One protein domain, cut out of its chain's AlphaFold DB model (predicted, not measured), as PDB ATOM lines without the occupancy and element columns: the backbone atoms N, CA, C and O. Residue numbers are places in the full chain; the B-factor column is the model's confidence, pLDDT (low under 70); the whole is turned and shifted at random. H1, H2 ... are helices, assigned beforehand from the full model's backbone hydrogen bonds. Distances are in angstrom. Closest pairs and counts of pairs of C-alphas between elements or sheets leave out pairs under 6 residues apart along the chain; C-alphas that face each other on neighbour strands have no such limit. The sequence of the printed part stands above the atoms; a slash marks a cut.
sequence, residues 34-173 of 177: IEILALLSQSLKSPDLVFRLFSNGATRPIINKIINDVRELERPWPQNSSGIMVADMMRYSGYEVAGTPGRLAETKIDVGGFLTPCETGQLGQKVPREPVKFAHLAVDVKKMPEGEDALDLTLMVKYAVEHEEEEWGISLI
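This is residues 34 to 173 of the 177 residues of an uncharacterized protein of Clohesyomyces aquaticus (UniProt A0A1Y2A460). Two groups of helices sit next to each other along the longest axis: a body of five crossed helices, H1 to H5, at one end, and the pair H6 and H7 at the other, next to H1. In the body the longest helix, H5, packs across H3 and H4 and also on H2, while H1 packs on H4; a long stretch with no named element, residues 93 to 133, loops round the outside from H5 to H6. The printed part has 140 residues with seven named helices, H1 to H7 in chain order, and no named strand. The class is all helix, though only 61 residues are in named elements, under half. The whole is compact, with a radius of gyration of the C-alphas of 15.5 A and spans of 48 by 33 by 33 A.

H5, residues 79 to 92, touches H3, residues 47 to 55, with its residues 86 to 92 alone; the closest C-alphas, Pro 47 and Met 89, are 4.8 A apart, and the lines are only just about perpendicular at 72 degrees. With residues 85 to 89 alone H5 touches H2, residues 41 to 45, closest at the C-alphas of Lys 45 and Met 89, 6.5 A. H5 also touches H4, residues 60 to 70, at a steep tilt of 61 degrees, opposite ways, with the C-alphas of Arg 60 and Gly 83 closest at 6.1 A. H4 touches H1, residues 34 to 39, at a steep tilt of 53 degrees, the same way; the closest C-alphas, Ala 38 and Val 70, are 5.7 A apart. H6, residues 134 to 138, touches H7, residues 152 to 162, closest at the C-alphas of Ala 135 and Val 161, 4.7 A. H1 is close to but not clearly touching H6, with the C-alphas of Leu 39 and Leu 137 closest at 5.2 A. H7 is apart from H5. Every O i to N i+4 pair is within hydrogen-bond range in H1, H3, H4, H5 and H7; H2 and H6 each have 0 of 1, but 2 of 2 O i to N i+3 pairs.

H5 is 20.1 A long, H4 and H7 15.5 A each, and H3 12.0 A. H1 begins at C-alpha 34 (-6.650, -0.331, 15.059), and H7 ends at C-alpha 162 (-22.671, -11.962, 7.951).

The C-alphas of Ala 98 and Glu 165 are the farthest apart, 48.0 A. The printed part has no cut. The links H5 to H6 and H6 to H7 are long. The pLDDT is under 70 in residues 96 to 107, 121 to 130 and 169 to 173.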
ATOM      1  N   ILE A  34      -6.558   0.395  16.328       94.56
ATOM      2  CA  ILE A  34      -6.650  -0.331  15.059       94.56
ATOM      3  C   ILE A  34      -8.093  -0.373  14.552       94.56
ATOM      4  O   ILE A  34      -8.314  -0.072  13.382       94.56
ATOM      5  N   GLU A  35      -9.075  -0.631  15.419       94.69
ATOM      6  CA  GLU A  35     -10.501  -0.557  15.073       94.69
ATOM      7  C   GLU A  35     -10.887   0.795  14.498       94.69
ATOM      8  O   GLU A  35     -11.487   0.877  13.430       94.69
ATOM      9  N   ILE A  36     -10.493   1.865  15.183       94.00
ATOM     10  CA  ILE A  36     -10.730   3.231  14.727       94.00
ATOM     11  C   ILE A  36     -10.090   3.465  13.354       94.00
ATOM     12  O   ILE A  36     -10.737   3.994  12.457       94.00
ATOM     13  N   LEU A  37      -8.819   3.098  13.172       94.62
ATOM     14  CA  LEU A  37      -8.088   3.394  11.939       94.62
ATOM     15  C   LEU A  37      -8.560   2.543  10.749       94.62
ATOM     16  O   LEU A  37      -8.509   3.022   9.615       94.62
ATOM     17  N   ALA A  38      -9.041   1.324  10.997       95.19
ATOM     18  CA  ALA A  38      -9.582   0.436   9.974       95.19
ATOM     19  C   ALA A  38     -11.036   0.776   9.610       95.19
ATOM     20  O   ALA A  38     -11.360   0.897   8.431       95.19
ATOM     21  N   LEU A  39     -11.900   0.965  10.610       94.38
ATOM     22  CA  LEU A  39     -13.355   1.041  10.428       94.38
ATOM     23  C   LEU A  39     -13.884   2.480  10.430       94.38
ATOM     24  O   LEU A  39     -14.967   2.734   9.921       94.38
ATOM     25  N   LEU A  40     -13.136   3.435  10.991       93.25
ATOM     26  CA  LEU A  40     -13.551   4.830  11.187       93.25
ATOM     27  C   LEU A  40     -12.406   5.809  10.862       93.25
ATOM     28  O   LEU A  40     -12.151   6.770  11.588       93.25
ATOM     29  N   SER A  41     -11.693   5.582   9.757       92.38
ATOM     30  CA  SER A  41     -10.483   6.340   9.383       92.38
ATOM     31  C   SER A  41     -10.688   7.863   9.329       92.38
ATOM     32  O   SER A  41      -9.815   8.631   9.745       92.38
ATOM     33  N   GLN A  42     -11.866   8.330   8.895       90.19
ATOM     34  CA  GLN A  42     -12.200   9.759   8.874       90.19
ATOM     35  C   GLN A  42     -12.330  10.392  10.263       90.19
ATOM     36  O   GLN A  42     -12.258  11.622  10.370       90.19
ATOM     37  N   SER A  43     -12.467   9.594  11.321       90.12
ATOM     38  CA  SER A  43     -12.514  10.088  12.693       90.12
ATOM     39  C   SER A  43     -11.184  10.689  13.148       90.12
ATOM     40  O   SER A  43     -11.169  11.429  14.124       90.12
ATOM     41  N   LEU A  44     -10.086  10.512  12.396       91.38
ATOM     42  CA  LEU A  44      -8.846  11.291  12.560       91.38
ATOM     43  C   LEU A  44      -9.027  12.806  12.382       91.38
ATOM     44  O   LEU A  44      -8.095  13.560  12.637       91.38
ATOM     45  N   LYS A  45     -10.207  13.261  11.949       88.31
ATOM     46  CA  LYS A  45     -10.608  14.672  11.948       88.31
ATOM     47  C   LYS A  45     -11.242  15.115  13.279       88.31
ATOM     48  O   LYS A  45     -11.635  16.269  13.383       88.31
ATOM     49  N   SER A  46     -11.370  14.227  14.268       87.88
ATOM     50  CA  SER A  46     -11.777  14.548  15.641       87.88
ATOM     51  C   SER A  46     -10.541  14.894  16.488       87.88
ATOM     52  O   SER A  46      -9.634  14.060  16.606       87.88
ATOM     53  N   PRO A  47     -10.491  16.091  17.103       88.50
ATOM     54  CA  PRO A  47      -9.399  16.472  17.997       88.50
ATOM     55  C   PRO A  47      -9.273  15.545  19.219       88.50
ATOM     56  O   PRO A  47      -8.154  15.191  19.601       88.50
ATOM     57  N   ASP A  48     -10.397  15.092  19.787       89.00
ATOM     58  CA  ASP A  48     -10.428  14.186  20.949       89.00
ATOM     59  C   ASP A  48      -9.768  12.846  20.624       89.00
ATOM     60  O   ASP A  48      -8.928  12.335  21.374       89.00
ATOM     61  N   LEU A  49     -10.088  12.302  19.448       90.38
ATOM     62  CA  LEU A  49      -9.520  11.048  18.985       90.38
ATOM     63  C   LEU A  49      -8.011  11.159  18.760       90.38
ATOM     64  O   LEU A  49      -7.250  10.310  19.226       90.38
ATOM     65  N   VAL A  50      -7.570  12.201  18.050       90.75
ATOM     66  CA  VAL A  50      -6.143  12.414  17.773       90.75
ATOM     67  C   VAL A  50      -5.376  12.607  19.078       90.75
ATOM     68  O   VAL A  50      -4.333  11.980  19.271       90.75
ATOM     69  N   PHE A  51      -5.927  13.384  20.011       88.81
ATOM     70  CA  PHE A  51      -5.350  13.556  21.337       88.81
ATOM     71  C   PHE A  51      -5.214  12.221  22.083       88.81
ATOM     72  O   PHE A  51      -4.146  11.930  22.629       88.81
ATOM     73  N   ARG A  52      -6.251  11.372  22.065       90.00
ATOM     74  CA  ARG A  52      -6.218  10.042  22.693       90.00
ATOM     75  C   ARG A  52      -5.159   9.140  22.069       90.00
ATOM     76  O   ARG A  52      -4.434   8.470  22.799       90.00
ATOM     77  N   LEU A  53      -5.052   9.110  20.740       90.62
ATOM     78  CA  LEU A  53      -4.046   8.295  20.053       90.62
ATOM     79  C   LEU A  53      -2.631   8.715  20.473       90.62
ATOM     80  O   LEU A  53      -1.833   7.870  20.874       90.62
ATOM     81  N   PHE A  54      -2.335  10.016  20.453       88.44
ATOM     82  CA  PHE A  54      -1.011  10.535  20.808       88.44
ATOM     83  C   PHE A  54      -0.680  10.363  22.289       88.44
ATOM     84  O   PHE A  54       0.446  10.002  22.628       88.44
ATOM     85  N   SER A  55      -1.660  10.554  23.171       86.12
ATOM     86  CA  SER A  55      -1.476  10.353  24.613       86.12
ATOM     87  C   SER A  55      -1.231   8.886  24.980       86.12
ATOM     88  O   SER A  55      -0.632   8.608  26.017       86.12
ATOM     89  N   ASN A  56      -1.639   7.954  24.113       86.19
ATOM     90  CA  ASN A  56      -1.343   6.523  24.207       86.19
ATOM     91  C   ASN A  56      -0.095   6.108  23.399       86.19
ATOM     92  O   ASN A  56       0.143   4.923  23.187       86.19
ATOM     93  N   GLY A  57       0.729   7.066  22.960       86.75
ATOM     94  CA  GLY A  57       2.016   6.798  22.312       86.75
ATOM     95  C   GLY A  57       1.955   6.582  20.798       86.75
ATOM     96  O   GLY A  57       2.970   6.220  20.200       86.75
ATOM     97  N   ALA A  58       0.812   6.823  20.147       89.06
ATOM     98  CA  ALA A  58       0.762   6.807  18.691       89.06
ATOM     99  C   ALA A  58       1.638   7.925  18.110       89.06
ATOM    100  O   ALA A  58       1.709   9.040  18.625       89.06
ATOM    101  N   THR A  59       2.283   7.631  16.985       88.88
ATOM    102  CA  THR A  59       3.074   8.605  16.230       88.88
ATOM    103  C   THR A  59       2.539   8.709  14.810       88.88
ATOM    104  O   THR A  59       1.878   7.798  14.310       88.88
ATOM    105  N   ARG A  60       2.848   9.810  14.115       89.44
ATOM    106  CA  ARG A  60       2.423   9.994  12.715       89.44
ATOM    107  C   ARG A  60       2.875   8.848  11.803       89.44
ATOM    108  O   ARG A  60       2.032   8.363  11.054       89.44
ATOM    109  N   PRO A  61       4.143   8.377  11.859       91.56
ATOM    110  CA  PRO A  61       4.566   7.238  11.047       91.56
ATOM    111  C   PRO A  61       3.789   5.960  11.369       91.56
ATOM    112  O   PRO A  61       3.442   5.227  10.450       91.56
ATOM    113  N   ILE A  62       3.469   5.713  12.647       92.81
ATOM    114  CA  ILE A  62       2.680   4.545  13.065       92.81
ATOM    115  C   ILE A  62       1.254   4.627  12.508       92.81
ATOM    116  O   ILE A  62       0.811   3.684  11.863       92.81
ATOM    117  N   ILE A  63       0.560   5.758  12.683       93.69
ATOM    118  CA  ILE A  63      -0.809   5.953  12.173       93.69
ATOM    119  C   ILE A  63      -0.850   5.795  10.648       93.69
ATOM    120  O   ILE A  63      -1.716   5.104  10.116       93.69
ATOM    121  N   ASN A  64       0.099   6.419   9.942       93.56
ATOM    122  CA  ASN A  64       0.186   6.332   8.487       93.56
ATOM    123  C   ASN A  64       0.428   4.896   8.011       93.56
ATOM    124  O   ASN A  64      -0.248   4.439   7.092       93.56
ATOM    125  N   LYS A  65       1.358   4.185   8.659       94.94
ATOM    126  CA  LYS A  65       1.650   2.785   8.359       94.94
ATOM    127  C   LYS A  65       0.423   1.903   8.579       94.94
ATOM    128  O   LYS A  65       0.049   1.188   7.663       94.94
ATOM    129  N   ILE A  66      -0.232   2.017   9.737       94.94
ATOM    130  CA  ILE A  66      -1.434   1.233  10.053       94.94
ATOM    131  C   ILE A  66      -2.498   1.430   8.977       94.94
ATOM    132  O   ILE A  66      -2.974   0.445   8.432       94.94
ATOM    133  N   ILE A  67      -2.841   2.674   8.627       94.50
ATOM    134  CA  ILE A  67      -3.878   2.936   7.617       94.50
ATOM    135  C   ILE A  67      -3.518   2.310   6.269       94.50
ATOM    136  O   ILE A  67      -4.366   1.659   5.669       94.50
ATOM    137  N   ASN A  68      -2.273   2.464   5.817       94.62
ATOM    138  CA  ASN A  68      -1.816   1.864   4.563       94.62
ATOM    139  C   ASN A  68      -1.780   0.322   4.604       94.62
ATOM    140  O   ASN A  68      -1.854  -0.313   3.553       94.62
ATOM    141  N   ASP A  69      -1.674  -0.277   5.793       95.38
ATOM    142  CA  ASP A  69      -1.669  -1.729   5.982       95.38
ATOM    143  C   ASP A  69      -3.096  -2.313   6.078       95.38
ATOM    144  O   ASP A  69      -3.331  -3.422   5.592       95.38
ATOM    145  N   VAL A  70      -4.049  -1.589   6.685       94.88
ATOM    146  CA  VAL A  70      -5.400  -2.109   7.004       94.88
ATOM    147  C   VAL A  70      -6.507  -1.636   6.060       94.88
ATOM    148  O   VAL A  70      -7.560  -2.270   6.013       94.88
ATOM    149  N   ARG A  71      -6.298  -0.557   5.294       93.62
ATOM    150  CA  ARG A  71      -7.270  -0.030   4.323       93.62
ATOM    151  C   ARG A  71      -6.814  -0.296   2.895       93.62
ATOM    152  O   ARG A  71      -5.634  -0.174   2.579       93.62
ATOM    153  N   GLU A  72      -7.774  -0.584   2.030       93.50
ATOM    154  CA  GLU A  72      -7.591  -0.476   0.591       93.50
ATOM    155  C   GLU A  72      -7.765   0.997   0.205       93.50
ATOM    156  O   GLU A  72      -8.767   1.631   0.532       93.50
ATOM    157  N   LEU A  73      -6.751   1.576  -0.427       90.19
ATOM    158  CA  LEU A  73      -6.752   2.973  -0.843       90.19
ATOM    159  C   LEU A  73      -6.370   3.028  -2.315       90.19
ATOM    160  O   LEU A  73      -5.417   2.366  -2.719       90.19
ATOM    161  N   GLU A  74      -7.028   3.889  -3.094       89.38
ATOM    162  CA  GLU A  74      -6.668   4.120  -4.505       89.38
ATOM    163  C   GLU A  74      -5.172   4.444  -4.665       89.38
ATOM    164  O   GLU A  74      -4.512   4.040  -5.622       89.38
ATOM    165  N   ARG A  75      -4.620   5.161  -3.682       88.31
ATOM    166  CA  ARG A  75      -3.189   5.400  -3.532       88.31
ATOM    167  C   ARG A  75      -2.806   5.376  -2.055       88.31
ATOM    168  O   ARG A  75      -3.595   5.858  -1.236       88.31
ATOM    169  N   PRO A  76      -1.589   4.922  -1.705       90.69
ATOM    170  CA  PRO A  76      -1.098   4.998  -0.336       90.69
ATOM    171  C   PRO A  76      -1.230   6.415   0.218       90.69
ATOM    172  O   PRO A  76      -0.889   7.396  -0.455       90.69
ATOM    173  N   TRP A  77      -1.712   6.532   1.453       89.81
ATOM    174  CA  TRP A  77      -1.875   7.815   2.111       89.81
ATOM    175  C   TRP A  77      -0.499   8.460   2.326       89.81
ATOM    176  O   TRP A  77       0.336   7.883   3.036       89.81
ATOM    177  N   PRO A  78      -0.217   9.644   1.750       88.25
ATOM    178  CA  PRO A  78       1.113  10.234   1.839       88.25
ATOM    179  C   PRO A  78       1.457  10.667   3.266       88.25
ATOM    180  O   PRO A  78       0.658  11.316   3.949       88.25
ATOM    181  N   GLN A  79       2.694  10.400   3.692       86.62
ATOM    182  CA  GLN A  79       3.168  10.750   5.034       86.62
ATOM    183  C   GLN A  79       3.017  12.252   5.334       86.62
ATOM    184  O   GLN A  79       2.571  12.619   6.420       86.62
ATOM    185  N   ASN A  80       3.298  13.125   4.363       85.56
ATOM    186  CA  ASN A  80       3.139  14.575   4.521       85.56
ATOM    187  C   ASN A  80       1.683  14.973   4.804       85.56
ATOM    188  O   ASN A  80       1.424  15.753   5.719       85.56
ATOM    189  N   SER A  81       0.728  14.390   4.074       85.44
ATOM    190  CA  SER A  81      -0.705  14.639   4.266       85.44
ATOM    191  C   SER A  81      -1.177  14.167   5.642       85.44
ATOM    192  O   SER A  81      -1.888  14.900   6.328       85.44
ATOM    193  N   SER A  82      -0.716  12.991   6.084       85.19
ATOM    194  CA  SER A  82      -0.992  12.498   7.441       85.19
ATOM    195  C   SER A  82      -0.422  13.419   8.519       85.19
ATOM    196  O   SER A  82      -1.083  13.703   9.517       85.19
ATOM    197  N   GLY A  83       0.779  13.958   8.291       85.56
ATOM    198  CA  GLY A  83       1.446  14.859   9.218       85.56
ATOM    199  C   GLY A  83       0.691  16.171   9.401       85.56
ATOM    200  O   GLY A  83       0.552  16.611  10.542       85.56
ATOM    201  N   ILE A  84       0.187  16.755   8.308       87.12
ATOM    202  CA  ILE A  84      -0.619  17.986   8.317       87.12
ATOM    203  C   ILE A  84      -1.941  17.755   9.053       87.12
ATOM    204  O   ILE A  84      -2.212  18.454  10.023       87.12
ATOM    205  N   MET A  85      -2.707  16.727   8.667       86.50
ATOM    206  CA  MET A  85      -4.011  16.429   9.279       86.50
ATOM    207  C   MET A  85      -3.897  16.259  10.797       86.50
ATOM    208  O   MET A  85      -4.617  16.891  11.565       86.50
ATOM    209  N   VAL A  86      -2.942  15.437  11.229       86.62
ATOM    210  CA  VAL A  86      -2.709  15.168  12.647       86.62
ATOM    211  C   VAL A  86      -2.176  16.403  13.379       86.62
ATOM    212  O   VAL A  86      -2.573  16.648  14.516       86.62
ATOM    213  N   ALA A  87      -1.299  17.199  12.747       85.75
ATOM    214  CA  ALA A  87      -0.831  18.461  13.330       85.75
ATOM    215  C   ALA A  87      -1.994  19.398  13.634       85.75
ATOM    216  O   ALA A  87      -2.068  19.953  14.727       85.75
ATOM    217  N   ASP A  88      -2.864  19.592  12.649       86.31
ATOM    218  CA  ASP A  88      -3.952  20.548  12.763       86.31
ATOM    219  C   ASP A  88      -4.946  20.100  13.834       86.31
ATOM    220  O   ASP A  88      -5.338  20.914  14.663       86.31
ATOM    221  N   MET A  89      -5.264  18.803  13.915       86.69
ATOM    222  CA  MET A  89      -6.137  18.292  14.978       86.69
ATOM    223  C   MET A  89      -5.521  18.409  16.373       86.69
ATOM    224  O   MET A  89      -6.219  18.793  17.306       86.69
ATOM    225  N   MET A  90      -4.215  18.175  16.531       83.50
ATOM    226  CA  MET A  90      -3.537  18.417  17.812       83.50
ATOM    227  C   MET A  90      -3.593  19.891  18.225       83.50
ATOM    228  O   MET A  90      -3.884  20.191  19.385       83.50
ATOM    229  N   ARG A  91      -3.389  20.811  17.271       84.88
ATOM    230  CA  ARG A  91      -3.536  22.256  17.510       84.88
ATOM    231  C   ARG A  91      -4.962  22.609  17.928       84.88
ATOM    232  O   ARG A  91      -5.132  23.439  18.815       84.88
ATOM    233  N   TYR A  92      -5.974  21.961  17.346       79.75
ATOM    234  CA  TYR A  92      -7.371  22.140  17.757       79.75
ATOM    235  C   TYR A  92      -7.667  21.648  19.163       79.75
ATOM    236  O   TYR A  92      -8.464  22.273  19.859       79.75
ATOM    237  N   SER A  93      -6.999  20.588  19.603       74.56
ATOM    238  CA  SER A  93      -7.079  20.128  20.989       74.56
ATOM    239  C   SER A  93      -6.337  21.048  21.969       74.56
ATOM    240  O   SER A  93      -6.320  20.768  23.162       74.56
ATOM    241  N   GLY A  94      -5.716  22.138  21.496       79.44
ATOM    242  CA  GLY A  94      -4.951  23.076  22.320       79.44
ATOM    243  C   GLY A  94      -3.511  22.639  22.596       79.44
ATOM    244  O   GLY A  94      -2.875  23.198  23.486       79.44
ATOM    245  N   TYR A  95      -2.986  21.662  21.849       74.50
ATOM    246  CA  TYR A  95      -1.645  21.114  22.054       74.50
ATOM    247  C   TYR A  95      -0.709  21.432  20.888       74.50
ATOM    248  O   TYR A  95      -1.084  21.403  19.712       74.50
ATOM    249  N   GLU A  96       0.557  21.688  21.208       68.69
ATOM    250  CA  GLU A  96       1.594  21.779  20.189       68.69
ATOM    251  C   GLU A  96       1.983  20.393  19.676       68.69
ATOM    252  O   GLU A  96       2.177  19.441  20.424       68.69
ATOM    253  N   VAL A  97       2.183  20.316  18.364       59.84
ATOM    254  CA  VAL A  97       2.574  19.117  17.608       59.84
ATOM    255  C   VAL A  97       3.908  18.511  18.079       59.84
ATOM    256  O   VAL A  97       4.181  17.339  17.819       59.84
ATOM    257  N   ALA A  98       4.750  19.313  18.737       54.59
ATOM    258  CA  ALA A  98       6.058  18.914  19.252       54.59
ATOM    259  C   ALA A  98       6.007  18.339  20.679       54.59
ATOM    260  O   ALA A  98       6.986  17.744  21.123       54.59
ATOM    261  N   GLY A  99       4.887  18.499  21.391       53.28
ATOM    262  CA  GLY A  99       4.690  17.912  22.708       53.28
ATOM    263  C   GLY A  99       4.028  16.547  22.590       53.28
ATOM    264  O   GLY A  99       2.969  16.420  21.979       53.28
ATOM    265  N   THR A 100       4.612  15.516  23.200       56.78
ATOM    266  CA  THR A 100       3.822  14.335  23.554       56.78
ATOM    267  C   THR A 100       2.838  14.796  24.631       56.78
ATOM    268  O   THR A 100       3.300  15.220  25.696       56.78
ATOM    269  N   PRO A 101       1.515  14.795  24.383       61.81
ATOM    270  CA  PRO A 101       0.564  15.063  25.450       61.81
ATOM    271  C   PRO A 101       0.830  14.086  26.600       61.81
ATOM    272  O   PRO A 101       1.303  12.970  26.368       61.81
ATOM    273  N   GLY A 102       0.609  14.534  27.840       62.50
ATOM    274  CA  GLY A 102       0.892  13.726  29.026       62.50
ATOM    275  C   GLY A 102       0.340  12.312  28.852       62.50
ATOM    276  O   GLY A 102      -0.816  12.148  28.463       62.50
ATOM    277  N   ARG A 103       1.190  11.302  29.072       63.91
ATOM    278  CA  ARG A 103       0.856   9.904  28.795       63.91
ATOM    279  C   ARG A 103      -0.400   9.527  29.580       63.91
ATOM    280  O   ARG A 103      -0.387   9.562  30.812       63.91
ATOM    281  N   LEU A 104      -1.483   9.197  28.878       61.34
ATOM    282  CA  LEU A 104      -2.654   8.609  29.521       61.34
ATOM    283  C   LEU A 104      -2.284   7.193  29.983       61.34
ATOM    284  O   LEU A 104      -1.377   6.566  29.433       61.34
ATOM    285  N   ALA A 105      -2.954   6.698  31.025       61.09
ATOM    286  CA  ALA A 105      -2.796   5.304  31.424       61.09
ATOM    287  C   ALA A 105      -3.109   4.407  30.215       61.09
ATOM    288  O   ALA A 105      -4.161   4.577  29.599       61.09
ATOM    289  N   GLU A 106      -2.213   3.466  29.899       60.09
ATOM    290  CA  GLU A 106      -2.279   2.604  28.701       60.09
ATOM    291  C   GLU A 106      -3.624   1.866  28.561       60.09
ATOM    292  O   GLU A 106      -4.034   1.504  27.464       60.09
ATOM    293  N   THR A 107      -4.346   1.690  29.669       64.88
ATOM    294  CA  THR A 107      -5.636   0.999  29.744       64.88
ATOM    295  C   THR A 107      -6.846   1.870  29.397       64.88
ATOM    296  O   THR A 107      -7.962   1.356  29.304       64.88
ATOM    297  N   LYS A 108      -6.682   3.185  29.196       76.19
ATOM    298  CA  LYS A 108      -7.801   4.090  28.898       76.19
ATOM    299  C   LYS A 108      -8.050   4.169  27.388       76.19
ATOM    300  O   LYS A 108      -7.557   5.059  26.691       76.19
ATOM    301  N   ILE A 109      -8.836   3.217  26.890       84.69
ATOM    302  CA  ILE A 109      -9.231   3.093  25.474       84.69
ATOM    303  C   ILE A 109     -10.676   3.526  25.187       84.69
ATOM    304  O   ILE A 109     -11.182   3.299  24.090       84.69
ATOM    305  N   ASP A 110     -11.311   4.164  26.164       88.00
ATOM    306  CA  ASP A 110     -12.670   4.684  26.071       88.00
ATOM    307  C   ASP A 110     -12.769   5.868  25.095       88.00
ATOM    308  O   ASP A 110     -11.961   6.800  25.156       88.00
ATOM    309  N   VAL A 111     -13.770   5.823  24.215       86.50
ATOM    310  CA  VAL A 111     -14.140   6.910  23.288       86.50
ATOM    311  C   VAL A 111     -15.491   7.544  23.634       86.50
ATOM    312  O   VAL A 111     -16.025   8.341  22.859       86.50
ATOM    313  N   GLY A 112     -16.063   7.179  24.784       87.12
ATOM    314  CA  GLY A 112     -17.324   7.708  25.271       87.12
ATOM    315  C   GLY A 112     -17.323   9.234  25.347       87.12
ATOM    316  O   GLY A 112     -16.471   9.845  25.991       87.12
ATOM    317  N   GLY A 113     -18.294   9.857  24.681       85.00
ATOM    318  CA  GLY A 113     -18.479  11.307  24.674       85.00
ATOM    319  C   GLY A 113     -17.517  12.086  23.774       85.00
ATOM    320  O   GLY A 113     -17.501  13.312  23.861       85.00
ATOM    321  N   PHE A 114     -16.731  11.419  22.920       88.75
ATOM    322  CA  PHE A 114     -15.879  12.107  21.946       88.75
ATOM    323  C   PHE A 114     -16.718  12.901  20.951       88.75
ATOM    324  O   PHE A 114     -17.732  12.417  20.444       88.75
ATOM    325  N   LEU A 115     -16.257  14.110  20.639       85.31
ATOM    326  CA  LEU A 115     -16.954  14.997  19.727       85.31
ATOM    327  C   LEU A 115     -16.439  14.817  18.296       85.31
ATOM    328  O   LEU A 115     -15.241  14.799  17.994       85.31
ATOM    329  N   THR A 116     -17.388  14.717  17.381       84.12
ATOM    330  CA  THR A 116     -17.180  14.789  15.940       84.12
ATOM    331  C   THR A 116     -16.970  16.241  15.497       84.12
ATOM    332  O   THR A 116     -17.366  17.185  16.189       84.12
ATOM    333  N   PRO A 117     -16.430  16.473  14.292       80.94
ATOM    334  CA  PRO A 117     -16.213  17.831  13.801       80.94
ATOM    335  C   PRO A 117     -17.484  18.677  13.654       80.94
ATOM    336  O   PRO A 117     -17.411  19.909  13.661       80.94
ATOM    337  N   CYS A 118     -18.644  18.037  13.473       77.81
ATOM    338  CA  CYS A 118     -19.928  18.734  13.438       77.81
ATOM    339  C   CYS A 118     -20.408  19.166  14.832       77.81
ATOM    340  O   CYS A 118     -21.070  20.197  14.942       77.81
ATOM    341  N   GLU A 119     -20.040  18.430  15.884       79.75
ATOM    342  CA  GLU A 119     -20.383  18.731  17.281       79.75
ATOM    343  C   GLU A 119     -19.508  19.837  17.863       79.75
ATOM    344  O   GLU A 119     -20.004  20.705  18.577       79.75
ATOM    345  N   THR A 120     -18.222  19.862  17.509       74.69
ATOM    346  CA  THR A 120     -17.303  20.924  17.941       74.69
ATOM    347  C   THR A 120     -17.526  22.250  17.204       74.69
ATOM    348  O   THR A 120     -16.948  23.270  17.575       74.69
ATOM    349  N   GLY A 121     -18.328  22.253  16.131       68.62
ATOM    350  CA  GLY A 121     -18.543  23.414  15.260       68.62
ATOM    351  C   GLY A 121     -17.320  23.805  14.418       68.62
ATOM    352  O   GLY A 121     -17.345  24.836  13.747       68.62
ATOM    353  N   GLN A 122     -16.252  22.997  14.428       60.56
ATOM    354  CA  GLN A 122     -14.931  23.376  13.911       60.56
ATOM    355  C   GLN A 122     -14.789  23.265  12.385       60.56
ATOM    356  O   GLN A 122     -13.943  23.950  11.814       60.56
ATOM    357  N   LEU A 123     -15.591  22.431  11.701       58.22
ATOM    358  CA  LEU A 123     -15.409  22.152  10.262       58.22
ATOM    359  C   LEU A 123     -16.516  22.664   9.327       58.22
ATOM    360  O   LEU A 123     -16.466  22.364   8.135       58.22
ATOM    361  N   GLY A 124     -17.455  23.470   9.828       54.22
ATOM    362  CA  GLY A 124     -18.491  24.100   9.004       54.22
ATOM    363  C   GLY A 124     -19.572  23.137   8.488       54.22
ATOM    364  O   GLY A 124     -19.311  21.982   8.174       54.22
ATOM    365  N   GLN A 125     -20.795  23.677   8.421       52.66
ATOM    366  CA  GLN A 125     -22.081  23.050   8.082       52.66
ATOM    367  C   GLN A 125     -22.439  21.762   8.848       52.66
ATOM    368  O   GLN A 125     -21.752  20.743   8.814       52.66
ATOM    369  N   LYS A 126     -23.611  21.795   9.497       56.38
ATOM    370  CA  LYS A 126     -24.313  20.600   9.972       56.38
ATOM    371  C   LYS A 126     -24.747  19.790   8.749       56.38
ATOM    372  O   LYS A 126     -25.846  19.986   8.239       56.38
ATOM    373  N   VAL A 127     -23.860  18.950   8.226       58.88
ATOM    374  CA  VAL A 127     -24.239  17.977   7.200       58.88
ATOM    375  C   VAL A 127     -25.182  16.974   7.872       58.88
ATOM    376  O   VAL A 127     -24.822  16.470   8.943       58.88
ATOM    377  N   PRO A 128     -26.375  16.712   7.307       55.81
ATOM    378  CA  PRO A 128     -27.284  15.700   7.828       55.81
ATOM    379  C   PRO A 128     -26.550  14.374   8.036       55.81
ATOM    380  O   PRO A 128     -25.794  13.930   7.171       55.81
ATOM    381  N   ARG A 129     -26.732  13.770   9.213       65.69
ATOM    382  CA  ARG A 129     -26.152  12.464   9.533       65.69
ATOM    383  C   ARG A 129     -26.971  11.399   8.825       65.69
ATOM    384  O   ARG A 129     -28.091  11.114   9.241       65.69
ATOM    385  N   GLU A 130     -26.420  10.818   7.771       66.12
ATOM    386  CA  GLU A 130     -27.006   9.611   7.203       66.12
ATOM    387  C   GLU A 130     -26.694   8.424   8.124       66.12
ATOM    388  O   GLU A 130     -25.543   8.266   8.552       66.12
ATOM    389  N   PRO A 131     -27.697   7.604   8.478       71.56
ATOM    390  CA  PRO A 131     -27.467   6.325   9.130       71.56
ATOM    391  C   PRO A 131     -26.428   5.501   8.365       71.56
ATOM    392  O   PRO A 131     -26.631   5.157   7.203       71.56
ATOM    393  N   VAL A 132     -25.312   5.168   9.016       82.38
ATOM    394  CA  VAL A 132     -24.304   4.266   8.449       82.38
ATOM    395  C   VAL A 132     -24.595   2.854   8.941       82.38
ATOM    396  O   VAL A 132     -24.628   2.618  10.152       82.38
ATOM    397  N   LYS A 133     -24.818   1.925   8.007       87.75
ATOM    398  CA  LYS A 133     -24.928   0.493   8.311       87.75
ATOM    399  C   LYS A 133     -23.579  -0.031   8.802       87.75
ATOM    400  O   LYS A 133     -22.551   0.322   8.229       87.75
ATOM    401  N   PHE A 134     -23.570  -0.900   9.813       89.69
ATOM    402  CA  PHE A 134     -22.319  -1.480  10.320       89.69
ATOM    403  C   PHE A 134     -21.556  -2.248   9.237       89.69
ATOM    404  O   PHE A 134     -20.343  -2.088   9.128       89.69
ATOM    405  N   ALA A 135     -22.264  -2.983   8.372       90.88
ATOM    406  CA  ALA A 135     -21.661  -3.688   7.243       90.88
ATOM    407  C   ALA A 135     -20.863  -2.753   6.312       90.88
ATOM    408  O   ALA A 135     -19.802  -3.121   5.813       90.88
ATOM    409  N   HIS A 136     -21.307  -1.501   6.139       91.19
ATOM    410  CA  HIS A 136     -20.604  -0.535   5.288       91.19
ATOM    411  C   HIS A 136     -19.247  -0.103   5.863       91.19
ATOM    412  O   HIS A 136     -18.397   0.361   5.107       91.19
ATOM    413  N   LEU A 137     -19.002  -0.268   7.169       92.81
ATOM    414  CA  LEU A 137     -17.695   0.046   7.759       92.81
ATOM    415  C   LEU A 137     -16.595  -0.916   7.288       92.81
ATOM    416  O   LEU A 137     -15.420  -0.563   7.356       92.81
ATOM    417  N   ALA A 138     -16.962  -2.110   6.810       94.44
ATOM    418  CA  ALA A 138     -16.027  -3.087   6.261       94.44
ATOM    419  C   ALA A 138     -15.589  -2.762   4.820       94.44
ATOM    420  O   ALA A 138     -14.647  -3.370   4.310       94.44
ATOM    421  N   VAL A 139     -16.244  -1.805   4.151       93.75
ATOM    422  CA  VAL A 139     -15.897  -1.436   2.774       93.75
ATOM    423  C   VAL A 139     -14.515  -0.784   2.742       93.75
ATOM    424  O   VAL A 139     -14.193   0.100   3.544       93.75
ATOM    425  N   ASP A 140     -13.691  -1.236   1.796       93.81
ATOM    426  CA  ASP A 140     -12.282  -0.863   1.642       93.81
ATOM    427  C   ASP A 140     -11.413  -1.191   2.873       93.81
ATOM    428  O   ASP A 140     -10.366  -0.579   3.099       93.81
ATOM    429  N   VAL A 141     -11.826  -2.157   3.699       94.75
ATOM    430  CA  VAL A 141     -10.981  -2.724   4.758       94.75
ATOM    431  C   VAL A 141     -10.225  -3.920   4.193       94.75
ATOM    432  O   VAL A 141     -10.794  -4.972   3.921       94.75
ATOM    433  N   LYS A 142      -8.911  -3.762   4.025       94.94
ATOM    434  CA  LYS A 142      -8.013  -4.797   3.498       94.94
ATOM    435  C   LYS A 142      -7.765  -5.910   4.511       94.94
ATOM    436  O   LYS A 142      -7.668  -7.080   4.145       94.94
ATOM    437  N   LYS A 143      -7.625  -5.540   5.785       95.06
ATOM    438  CA  LYS A 143      -7.433  -6.477   6.891       95.06
ATOM    439  C   LYS A 143      -8.325  -6.068   8.055       95.06
ATOM    440  O   LYS A 143      -8.130  -5.002   8.634       95.06
ATOM    441  N   MET A 144      -9.275  -6.932   8.404       95.38
ATOM    442  CA  MET A 144     -10.084  -6.733   9.604       95.38
ATOM    443  C   MET A 144      -9.204  -6.819  10.859       95.38
ATOM    444  O   MET A 144      -8.264  -7.620  10.877       95.38
ATOM    445  N   PRO A 145      -9.500  -6.037  11.913       95.75
ATOM    446  CA  PRO A 145      -8.854  -6.227  13.205       95.75
ATOM    447  C   PRO A 145      -9.035  -7.671  13.707       95.75
ATOM    448  O   PRO A 145     -10.053  -8.327  13.441       95.75
ATOM    449  N   GLU A 146      -8.040  -8.174  14.437       93.81
ATOM    450  CA  GLU A 146      -7.983  -9.548  14.958       93.81
ATOM    451  C   GLU A 146      -7.351  -9.571  16.357       93.81
ATOM    452  O   GLU A 146      -6.608  -8.665  16.725       93.81
ATOM    453  N   GLY A 147      -7.605 -10.633  17.126       93.75
ATOM    454  CA  GLY A 147      -7.002 -10.810  18.450       93.75
ATOM    455  C   GLY A 147      -7.358  -9.674  19.411       93.75
ATOM    456  O   GLY A 147      -8.518  -9.283  19.500       93.75
ATOM    457  N   GLU A 148      -6.357  -9.139  20.109       91.06
ATOM    458  CA  GLU A 148      -6.527  -8.035  21.067       91.06
ATOM    459  C   GLU A 148      -6.929  -6.705  20.406       91.06
ATOM    460  O   GLU A 148      -7.418  -5.805  21.087       91.06
ATOM    461  N   ASP A 149      -6.775  -6.588  19.083       91.06
ATOM    462  CA  ASP A 149      -7.192  -5.408  18.326       91.06
ATOM    463  C   ASP A 149      -8.674  -5.449  17.920       91.06
ATOM    464  O   ASP A 149      -9.196  -4.425  17.486       91.06
ATOM    465  N   ALA A 150      -9.355  -6.594  18.057       92.00
ATOM    466  CA  ALA A 150     -10.745  -6.807  17.647       92.00
ATOM    467  C   ALA A 150     -11.705  -6.852  18.843       92.00
ATOM    468  O   ALA A 150     -12.023  -7.931  19.346       92.00
ATOM    469  N   LEU A 151     -12.182  -5.687  19.281       90.50
ATOM    470  CA  LEU A 151     -13.158  -5.567  20.363       90.50
ATOM    471  C   LEU A 151     -14.584  -5.441  19.799       90.50
ATOM    472  O   LEU A 151     -14.936  -6.054  18.785       90.50
ATOM    473  N   ASP A 152     -15.426  -4.669  20.485       88.75
ATOM    474  CA  ASP A 152     -16.864  -4.589  20.244       88.75
ATOM    475  C   ASP A 152     -17.187  -4.108  18.825       88.75
ATOM    476  O   ASP A 152     -18.050  -4.680  18.159       88.75
ATOM    477  N   LEU A 153     -16.473  -3.097  18.314       91.19
ATOM    478  CA  LEU A 153     -16.763  -2.535  16.994       91.19
ATOM    479  C   LEU A 153     -16.479  -3.554  15.884       91.19
ATOM    480  O   LEU A 153     -17.280  -3.708  14.964       91.19
ATOM    481  N   THR A 154     -15.365  -4.279  15.983       94.12
ATOM    482  CA  THR A 154     -15.015  -5.326  15.019       94.12
ATOM    483  C   THR A 154     -16.047  -6.443  15.008       94.12
ATOM    484  O   THR A 154     -16.434  -6.903  13.933       94.12
ATOM    485  N   LEU A 155     -16.501  -6.874  16.188       91.75
ATOM    486  CA  LEU A 155     -17.508  -7.927  16.318       91.75
ATOM    487  C   LEU A 155     -18.845  -7.499  15.714       91.75
ATOM    488  O   LEU A 155     -19.435  -8.257  14.948       91.75
ATOM    489  N   MET A 156     -19.284  -6.268  15.984       90.62
ATOM    490  CA  MET A 156     -20.516  -5.720  15.412       90.62
ATOM    491  C   MET A 156     -20.451  -5.614  13.888       90.62
ATOM    492  O   MET A 156     -21.416  -5.955  13.207       90.62
ATOM    493  N   VAL A 157     -19.316  -5.169  13.340       93.31
ATOM    494  CA  VAL A 157     -19.125  -5.091  11.887       93.31
ATOM    495  C   VAL A 157     -19.118  -6.480  11.259       93.31
ATOM    496  O   VAL A 157     -19.830  -6.686  10.283       93.31
ATOM    497  N   LYS A 158     -18.373  -7.443  11.821       94.12
ATOM    498  CA  LYS A 158     -18.353  -8.827  11.315       94.12
ATOM    499  C   LYS A 158     -19.749  -9.438  11.318       94.12
ATOM    500  O   LYS A 158     -20.182  -9.948  10.292       94.12
ATOM    501  N   TYR A 159     -20.469  -9.301  12.429       93.50
ATOM    502  CA  TYR A 159     -21.836  -9.796  12.537       93.50
ATOM    503  C   TYR A 159     -22.750  -9.168  11.478       93.50
ATOM    504  O   TYR A 159     -23.455  -9.886  10.779       93.50
ATOM    505  N   ALA A 160     -22.702  -7.844  11.304       92.88
ATOM    506  CA  ALA A 160     -23.538  -7.148  10.325       92.88
ATOM    507  C   ALA A 160     -23.199  -7.498   8.864       92.88
ATOM    508  O   ALA A 160     -24.082  -7.446   8.018       92.88
ATOM    509  N   VAL A 161     -21.941  -7.836   8.559       92.75
ATOM    510  CA  VAL A 161     -21.536  -8.347   7.235       92.75
ATOM    511  C   VAL A 161     -22.058  -9.768   7.005       92.75
ATOM    512  O   VAL A 161     -22.393 -10.121   5.883       92.75
ATOM    513  N   GLU A 162     -22.138 -10.595   8.047       93.31
ATOM    514  CA  GLU A 162     -22.671 -11.962   7.951       93.31
ATOM    515  C   GLU A 162     -24.210 -12.011   7.893       93.31
ATOM    516  O   GLU A 162     -24.759 -13.016   7.449       93.31
ATOM    517  N   HIS A 163     -24.883 -10.931   8.305       91.56
ATOM    518  CA  HIS A 163     -26.343 -10.805   8.388       91.56
ATOM    519  C   HIS A 163     -26.815  -9.547   7.636       91.56
ATOM    520  O   HIS A 163     -27.405  -8.637   8.223       91.56
ATOM    521  N   GLU A 164     -26.505  -9.445   6.338       84.62
ATOM    522  CA  GLU A 164     -26.813  -8.255   5.520       84.62
ATOM    523  C   GLU A 164     -28.321  -7.961   5.404       84.62
ATOM    524  O   GLU A 164     -28.722  -6.829   5.112       84.62
ATOM    525  N   GLU A 165     -29.163  -8.971   5.631       84.06
ATOM    526  CA  GLU A 165     -30.618  -8.858   5.689       84.06
ATOM    527  C   GLU A 165     -31.125  -8.139   6.949       84.06
ATOM    528  O   GLU A 165     -32.255  -7.642   6.954       84.06
ATOM    529  N   GLU A 166     -30.310  -8.060   8.004       84.12
ATOM    530  CA  GLU A 166     -30.648  -7.374   9.247       84.12
ATOM    531  C   GLU A 166     -30.212  -5.896   9.196       84.12
ATOM    532  O   GLU A 166     -29.080  -5.543   8.849       84.12
ATOM    533  N   GLU A 167     -31.104  -4.977   9.574       75.25
ATOM    534  CA  GLU A 167     -30.786  -3.546   9.594       75.25
ATOM    535  C   GLU A 167     -30.075  -3.129  10.891       75.25
ATOM    536  O   GLU A 167     -30.686  -2.619  11.830       75.25
ATOM    537  N   TRP A 168     -28.748  -3.283  10.919       76.25
ATOM    538  CA  TRP A 168     -27.895  -2.763  11.995       76.25
ATOM    539  C   TRP A 168     -27.202  -1.461  11.578       76.25
ATOM    540  O   TRP A 168     -26.323  -1.451  10.709       76.25
ATOM    541  N   GLY A 169     -27.558  -0.344  12.219       67.00
ATOM    542  CA  GLY A 169     -26.994   0.981  11.930       67.00
ATOM    543  C   GLY A 169     -26.421   1.694  13.155       67.00
ATOM    544  O   GLY A 169     -26.953   1.585  14.257       67.00
ATOM    545  N   ILE A 170     -25.371   2.498  12.956       64.44
ATOM    546  CA  ILE A 170     -24.731   3.289  14.026       64.44
ATOM    547  C   ILE A 170     -25.696   4.329  14.624       64.44
ATOM    548  O   ILE A 170     -25.657   4.603  15.825       64.44
ATOM    549  N   SER A 171     -26.620   4.870  13.822       55.97
ATOM    550  CA  SER A 171     -27.608   5.856  14.289       55.97
ATOM    551  C   SER A 171     -28.601   5.302  15.318       55.97
ATOM    552  O   SER A 171     -29.260   6.083  15.996       55.97
ATOM    553  N   LEU A 172     -28.733   3.975  15.431       45.78
ATOM    554  CA  LEU A 172     -29.625   3.330  16.399       45.78
ATOM    555  C   LEU A 172     -29.013   3.253  17.808       45.78
ATOM    556  O   LEU A 172     -29.748   3.096  18.778       45.78
ATOM    557  N   ILE A 173     -27.688   3.386  17.933       50.22
ATOM    558  CA  ILE A 173     -26.956   3.163  19.194       50.22
ATOM    559  C   ILE A 173     -26.376   4.471  19.753       50.22
ATOM    560  O   ILE A 173     -26.187   4.607  20.961       50.22
TER     561      ILE A 173